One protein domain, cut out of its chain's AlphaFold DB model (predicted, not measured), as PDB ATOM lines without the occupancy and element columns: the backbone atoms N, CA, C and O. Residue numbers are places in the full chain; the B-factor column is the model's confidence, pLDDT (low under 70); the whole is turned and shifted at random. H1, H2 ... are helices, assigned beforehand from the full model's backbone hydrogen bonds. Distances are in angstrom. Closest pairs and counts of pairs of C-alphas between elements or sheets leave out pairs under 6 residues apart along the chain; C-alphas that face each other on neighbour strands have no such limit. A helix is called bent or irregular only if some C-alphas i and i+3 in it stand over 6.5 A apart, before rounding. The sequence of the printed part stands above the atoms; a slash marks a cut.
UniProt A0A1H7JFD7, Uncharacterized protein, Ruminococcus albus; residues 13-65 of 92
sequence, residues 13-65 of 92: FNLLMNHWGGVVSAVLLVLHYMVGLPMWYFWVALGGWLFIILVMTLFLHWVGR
ATOM      1  N   PHE A  13     140.323 165.840  91.174       89.62
ATOM      2  CA  PHE A  13     138.882 166.002  90.990       89.62
ATOM      3  C   PHE A  13     138.490 165.992  89.506       89.62
ATOM      4  O   PHE A  13     137.520 165.341  89.132       89.62
ATOM      5  N   ASN A  14     139.274 166.652  88.649       89.62
ATOM      6  CA  ASN A  14     139.063 166.640  87.202       89.62
ATOM      7  C   ASN A  14     139.231 165.226  86.614       89.62
ATOM      8  O   ASN A  14     138.420 164.799  85.799       89.62
ATOM      9  N   LEU A  15     140.222 164.463  87.090       89.88
ATOM     10  CA  LEU A  15     140.432 163.062  86.711       89.88
ATOM     11  C   LEU A  15     139.235 162.171  87.091       89.88
ATOM     12  O   LEU A  15     138.798 161.351  86.288       89.88
ATOM     13  N   LEU A  16     138.689 162.358  88.298       88.81
ATOM     14  CA  LEU A  16     137.511 161.639  88.801       88.81
ATOM     15  C   LEU A  16     136.243 161.971  88.002       88.81
ATOM     16  O   LEU A  16     135.474 161.075  87.656       88.81
ATOM     17  N   MET A  17     136.025 163.249  87.692       89.38
ATOM     18  CA  MET A  17     134.871 163.674  86.896       89.38
ATOM     19  C   MET A  17     134.982 163.187  85.447       89.38
ATOM     20  O   MET A  17     134.012 162.678  84.890       89.38
ATOM     21  N   ASN A  18     136.172 163.272  84.850       88.25
ATOM     22  CA  ASN A  18     136.426 162.894  83.463       88.25
ATOM     23  C   ASN A  18     136.958 161.456  83.332       88.25
ATOM     24  O   ASN A  18     137.906 161.199  82.600       88.25
ATOM     25  N   HIS A  19     136.349 160.496  84.026       90.19
ATOM     26  CA  HIS A  19     136.786 159.093  84.018       90.19
ATOM     27  C   HIS A  19     136.624 158.394  82.652       90.19
ATOM     28  O   HIS A  19     137.218 157.340  82.419       90.19
ATOM     29  N   TRP A  20     135.844 158.977  81.736       89.38
ATOM     30  CA  TRP A  20     135.491 158.366  80.455       89.38
ATOM     31  C   TRP A  20     136.708 158.029  79.584       89.38
ATOM     32  O   TRP A  20     136.770 156.945  79.010       89.38
ATOM     33  N   GLY A  21     137.718 158.905  79.521       88.00
ATOM     34  CA  GLY A  21     138.930 158.618  78.743       88.00
ATOM     35  C   GLY A  21     139.767 157.469  79.318       88.00
ATOM     36  O   GLY A  21     140.353 156.690  78.563       88.00
ATOM     37  N   GLY A  22     139.743 157.290  80.643       90.62
ATOM     38  CA  GLY A  22     140.315 156.116  81.302       90.62
ATOM     39  C   GLY A  22     139.562 154.832  80.946       90.62
ATOM     40  O   GLY A  22     140.191 153.831  80.606       90.62
ATOM     41  N   VAL A  23     138.223 154.878  80.934       93.00
ATOM     42  CA  VAL A  23     137.376 153.745  80.519       93.00
ATOM     43  C   VAL A  23     137.660 153.350  79.070       93.00
ATOM     44  O   VAL A  23     137.919 152.181  78.800       93.00
ATOM     45  N   VAL A  24     137.694 154.312  78.143       92.44
ATOM     46  CA  VAL A  24     138.008 154.055  76.724       92.44
ATOM     47  C   VAL A  24     139.391 153.422  76.569       92.44
ATOM     48  O   VAL A  24     139.552 152.455  75.823       92.44
ATOM     49  N   SER A  25     140.381 153.918  77.311       92.75
ATOM     50  CA  SER A  25     141.730 153.346  77.304       92.75
ATOM     51  C   SER A  25     141.727 151.904  77.823       92.75
ATOM     52  O   SER A  25     142.313 151.024  77.200       92.75
ATOM     53  N   ALA A  26     141.013 151.620  78.915       92.94
ATOM     54  CA  ALA A  26     140.886 150.262  79.442       92.94
ATOM     55  C   ALA A  26     140.200 149.308  78.448       92.94
ATOM     56  O   ALA A  26     140.643 148.173  78.283       92.94
ATOM     57  N   VAL A  27     139.172 149.770  77.728       93.75
ATOM     58  CA  VAL A  27     138.514 148.980  76.675       93.75
ATOM     59  C   VAL A  27     139.485 148.663  75.535       93.75
ATOM     60  O   VAL A  27     139.563 147.514  75.109       93.75
ATOM     61  N   LEU A  28     140.272 149.646  75.076       92.62
ATOM     62  CA  LEU A  28     141.304 149.426  74.055       92.62
ATOM     63  C   LEU A  28     142.368 148.422  74.510       92.62
ATOM     64  O   LEU A  28     142.841 147.627  73.700       92.62
ATOM     65  N   LEU A  29     142.717 148.425  75.798       92.06
ATOM     66  CA  LEU A  29     143.652 147.461  76.373       92.06
ATOM     67  C   LEU A  29     143.087 146.035  76.352       92.06
ATOM     68  O   LEU A  29     143.779 145.102  75.956       92.06
ATOM     69  N   VAL A  30     141.822 145.855  76.736       93.88
ATOM     70  CA  VAL A  30     141.157 144.544  76.642       93.88
ATOM     71  C   VAL A  30     141.070 144.096  75.182       93.88
ATOM     72  O   VAL A  30     141.355 142.942  74.862       93.88
ATOM     73  N   LEU A  31     140.751 145.022  74.278       93.50
ATOM     74  CA  LEU A  31     140.642 144.744  72.852       93.50
ATOM     75  C   LEU A  31     141.994 144.374  72.215       93.50
ATOM     76  O   LEU A  31     142.026 143.537  71.314       93.50
ATOM     77  N   HIS A  32     143.107 144.927  72.712       91.56
ATOM     78  CA  HIS A  32     144.455 144.474  72.352       91.56
ATOM     79  C   HIS A  32     144.630 142.979  72.638       91.56
ATOM     80  O   HIS A  32     145.050 142.244  71.748       91.56
ATOM     81  N   TYR A  33     144.242 142.509  73.828       92.00
ATOM     82  CA  TYR A  33     144.354 141.090  74.181       92.00
ATOM     83  C   TYR A  33     143.390 140.187  73.402       92.00
ATOM     84  O   TYR A  33     143.726 139.038  73.135       92.00
ATOM     85  N   MET A  34     142.209 140.689  73.023       92.12
ATOM     86  CA  MET A  34     141.213 139.894  72.290       92.12
ATOM     87  C   MET A  34     141.484 139.799  70.782       92.12
ATOM     88  O   MET A  34     141.276 138.743  70.192       92.12
ATOM     89  N   VAL A  35     141.899 140.900  70.148       91.81
ATOM     90  CA  VAL A  35     141.964 141.034  68.676       91.81
ATOM     91  C   VAL A  35     143.402 141.242  68.181       91.81
ATOM     92  O   VAL A  35     143.656 141.252  66.981       91.81
ATOM     93  N   GLY A  36     144.373 141.399  69.086       89.62
ATOM     94  CA  GLY A  36     145.767 141.673  68.724       89.62
ATOM     95  C   GLY A  36     146.000 143.105  68.238       89.62
ATOM     96  O   GLY A  36     146.996 143.380  67.572       89.62
ATOM     97  N   LEU A  37     145.089 144.032  68.553       87.88
ATOM     98  CA  LEU A  37     145.204 145.450  68.199       87.88
ATOM     99  C   LEU A  37     146.520 146.025  68.727       87.88
ATOM    100  O   LEU A  37     146.848 145.787  69.879       87.88
ATOM    101  N   PRO A  38     147.297 146.792  67.961       90.44
ATOM    102  CA  PRO A  38     148.627 147.186  68.406       90.44
ATOM    103  C   PRO A  38     148.577 148.130  69.627       90.44
ATOM    104  O   PRO A  38     147.782 149.068  69.696       90.44
ATOM    105  N   MET A  39     149.475 147.889  70.589       89.81
ATOM    106  CA  MET A  39     149.469 148.499  71.932       89.81
ATOM    107  C   MET A  39     149.600 150.034  71.935       89.81
ATOM    108  O   MET A  39     149.241 150.697  72.905       89.81
ATOM    109  N   TRP A  40     150.092 150.633  70.849       93.12
ATOM    110  CA  TRP A  40     150.206 152.090  70.729       93.12
ATOM    111  C   TRP A  40     148.856 152.808  70.846       93.12
ATOM    112  O   TRP A  40     148.820 153.899  71.405       93.12
ATOM    113  N   TYR A  41     147.744 152.199  70.413       91.56
ATOM    114  CA  TYR A  41     146.415 152.807  70.548       91.56
ATOM    115  C   TYR A  41     146.037 153.051  72.008       91.56
ATOM    116  O   TYR A  41     145.498 154.106  72.335       91.56
ATOM    117  N   PHE A  42     146.372 152.108  72.891       92.44
ATOM    118  CA  PHE A  42     146.187 152.271  74.328       92.44
ATOM    119  C   PHE A  42     146.998 153.457  74.857       92.44
ATOM    120  O   PHE A  42     146.452 154.333  75.525       92.44
ATOM    121  N   TRP A  43     148.288 153.520  74.516       93.94
ATOM    122  CA  TRP A  43     149.174 154.588  74.980       93.94
ATOM    123  C   TRP A  43     148.779 155.964  74.453       93.94
ATOM    124  O   TRP A  43     148.841 156.939  75.199       93.94
ATOM    125  N   VAL A  44     148.339 156.053  73.198       94.56
ATOM    126  CA  VAL A  44     147.856 157.304  72.602       94.56
ATOM    127  C   VAL A  44     146.555 157.750  73.261       94.56
ATOM    128  O   VAL A  44     146.434 158.921  73.609       94.56
ATOM    129  N   ALA A  45     145.605 156.838  73.479       93.88
ATOM    130  CA  ALA A  45     144.344 157.168  74.139       93.88
ATOM    131  C   ALA A  45     144.568 157.617  75.592       93.88
ATOM    132  O   ALA A  45     144.093 158.680  75.994       93.88
ATOM    133  N   LEU A  46     145.358 156.854  76.352       94.19
ATOM    134  CA  LEU A  46     145.646 157.136  77.755       94.19
ATOM    135  C   LEU A  46     146.481 158.409  77.903       94.19
ATOM    136  O   LEU A  46     146.140 159.295  78.688       94.19
ATOM    137  N   GLY A  47     147.557 158.523  77.124       94.81
ATOM    138  CA  GLY A  47     148.445 159.680  77.131       94.81
ATOM    139  C   GLY A  47     147.741 160.948  76.659       94.81
ATOM    140  O   GLY A  47     147.850 161.980  77.315       94.81
ATOM    141  N   GLY A  48     146.965 160.867  75.576       95.38
ATOM    142  CA  GLY A  48     146.182 161.984  75.053       95.38
ATOM    143  C   GLY A  48     145.144 162.478  76.055       95.38
ATOM    144  O   GLY A  48     145.057 163.676  76.313       95.38
ATOM    145  N   TRP A  49     144.411 161.563  76.693       94.69
ATOM    146  CA  TRP A  49     143.440 161.917  77.728       94.69
ATOM    147  C   TRP A  49     144.095 162.593  78.940       94.69
ATOM    148  O   TRP A  49     143.676 163.685  79.334       94.69
ATOM    149  N   LEU A  50     145.162 162.001  79.492       93.81
ATOM    150  CA  LEU A  50     145.897 162.597  80.611       93.81
ATOM    151  C   LEU A  50     146.479 163.965  80.248       93.81
ATOM    152  O   LEU A  50     146.414 164.894  81.055       93.81
ATOM    153  N   PHE A  51     147.010 164.108  79.034       94.62
ATOM    154  CA  PHE A  51     147.558 165.367  78.545       94.62
ATOM    155  C   PHE A  51     146.481 166.451  78.439       94.62
ATOM    156  O   PHE A  51     146.685 167.560  78.929       94.62
ATOM    157  N   ILE A  52     145.310 166.131  77.881       92.12
ATOM    158  CA  ILE A  52     144.179 167.066  77.791       92.12
ATOM    159  C   ILE A  52     143.746 167.527  79.190       92.12
ATOM    160  O   ILE A  52     143.591 168.729  79.418       92.12
ATOM    161  N   ILE A  53     143.596 166.598  80.142       92.25
ATOM    162  CA  ILE A  53     143.236 166.936  81.529       92.25
ATOM    163  C   ILE A  53     144.299 167.834  82.157       92.25
ATOM    164  O   ILE A  53     143.960 168.828  82.806       92.25
ATOM    165  N   LEU A  54     145.578 167.511  81.965       92.19
ATOM    166  CA  LEU A  54     146.685 168.294  82.501       92.19
ATOM    167  C   LEU A  54     146.658 169.726  81.960       92.19
ATOM    168  O   LEU A  54     146.676 170.673  82.748       92.19
ATOM    169  N   VAL A  55     146.552 169.887  80.638       93.31
ATOM    170  CA  VAL A  55     146.513 171.193  79.966       93.31
ATOM    171  C   VAL A  55     145.308 172.013  80.424       93.31
ATOM    172  O   VAL A  55     145.470 173.170  80.804       93.31
ATOM    173  N   MET A  56     144.113 171.418  80.467       89.75
ATOM    174  CA  MET A  56     142.901 172.097  80.944       89.75
ATOM    175  C   MET A  56     143.025 172.533  82.404       89.75
ATOM    176  O   MET A  56     142.660 173.653  82.760       89.75
ATOM    177  N   THR A  57     143.581 171.676  83.261       90.00
ATOM    178  CA  THR A  57     143.755 171.999  84.683       90.00
ATOM    179  C   THR A  57     144.776 173.122  84.872       90.00
ATOM    180  O   THR A  57     144.557 174.020  85.686       90.00
ATOM    181  N   LEU A  58     145.869 173.114  84.101       90.31
ATOM    182  CA  LEU A  58     146.851 174.201  84.086       90.31
ATOM    183  C   LEU A  58     146.230 175.512  83.602       90.31
ATOM    184  O   LEU A  58     146.437 176.547  84.232       90.31
ATOM    185  N   PHE A  59     145.430 175.458  82.537       89.56
ATOM    186  CA  PHE A  59     144.730 176.619  81.997       89.56
ATOM    187  C   PHE A  59     143.772 177.234  83.027       89.56
ATOM    188  O   PHE A  59     143.863 178.426  83.310       89.56
ATOM    189  N   LEU A  60     142.920 176.427  83.665       86.69
ATOM    190  CA  LEU A  60     141.996 176.900  84.702       86.69
ATOM    191  C   LEU A  60     142.728 177.466  85.921       86.69
ATOM    192  O   LEU A  60     142.314 178.480  86.482       86.69
ATOM    193  N   HIS A  61     143.831 176.835  86.327       86.50
ATOM    194  CA  HIS A  61     144.652 177.343  87.422       86.50
ATOM    195  C   HIS A  61     145.292 178.692  87.078       86.50
ATOM    196  O   HIS A  61     145.398 179.564  87.939       86.50
ATOM    197  N   TRP A  62     145.710 178.869  85.823       85.06
ATOM    198  CA  TRP A  62     146.263 180.124  85.333       85.06
ATOM    199  C   TRP A  62     145.206 181.230  85.274       85.06
ATOM    200  O   TRP A  62     145.444 182.311  85.810       85.06
ATOM    201  N   VAL A  63     144.020 180.940  84.729       86.50
ATOM    202  CA  VAL A  63     142.881 181.874  84.695       86.50
ATOM    203  C   VAL A  63     142.472 182.285  86.110       86.50
ATOM    204  O   VAL A  63     142.376 183.472  86.398       86.50
ATOM    205  N   GLY A  64     142.327 181.331  87.033       81.12
ATOM    206  CA  GLY A  64     141.960 181.621  88.423       81.12
ATOM    207  C   GLY A  64     143.053 182.308  89.251       81.12
ATOM    208  O   GLY A  64     142.799 182.707  90.385       81.12
ATOM    209  N   ARG A  65     144.279 182.426  88.724       80.31
ATOM    210  CA  ARG A  65     145.359 183.206  89.345       80.31
ATOM    211  C   ARG A  65     145.342 184.666  88.899       80.31
ATOM    212  O   ARG A  65     146.022 185.479  89.527       80.31
TER     213      ARG A  65
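Overview. This is residues 13 to 65 of the 92 residues of an uncharacterized protein of Ruminococcus albus (UniProt A0A1H7JFD7). A long, thin helical hairpin: H2 folds back on the longer H3 and covers only its first part, residues 41 to 49, while the short helix H1 packs on residues 53 to 57 of H3. Residues 58 to 65, of which 58 to 63 belong to H3, stick out as a free end. The printed part has 53 residues with three named helices, in the order H1, H2, H3 along the chain, and no named strand; its class is all helix. The whole is loose, with a radius of gyration of the C-alphas of 13.7 A, and its outline is a rod, the C-alphas spanning 47 by 18 by 7 A.

Arrangement. The first element is H1, residues 13 to 17. After a tight link of 2 residues comes H2, residues 20 to 35, and H1 and H2 are apart. A second tight link, of 4 residues, joins H2 to H3, residues 40 to 63. H1 and H3 only just touch, with 3 pairs of C-alphas within 8 A, and H3 does so with residues 53 to 57 alone. The closest C-alphas of these two are those of Asn 14 and Ile 53, 7.0 A apart. H2 and H3 touch and form a helical hairpin, with 14 pairs of C-alphas within 8 A. They run opposite ways at a shallow tilt of 8 degrees. Their closest C-alphas are those of Ser 25 and Phe 42, 5.5 A apart, and H3 touches H2 with residues 41 to 49 alone. In H1, H2 and H3 every pair of O i and N i+4 is within hydrogen-bond range.

Along the chain. H1 runs from Phe 13, with its C-alpha at (138.882, 166.002, 90.990), to Met 17. H2 runs from Trp 20 to Val 35 and is 21.9 A long from first to last C-alpha; C-alpha 35 stands at (141.964, 141.034, 68.676). H3, the longest helix with 24 residues, measures 33.7 A from C-alpha 40 to C-alpha 63, and it ends with C-alpha 63 at (142.881, 181.874, 84.695). No helix is bent or irregular.

Size, cuts and confidence. The two C-alphas farthest apart are those of Val 35 and Arg 65, 47.1 A from each other. The C-alphas of Phe 13 and Arg 65, the first and last printed residues, are 18.5 A apart. Without residues 58 to 65, which stand free, the body of 45 residues spans 34 by 16 by 7 A. The printed part has no cut, and neither link is long. The mean pLDDT of the printed part is 90.9, and no printed residue is under 70.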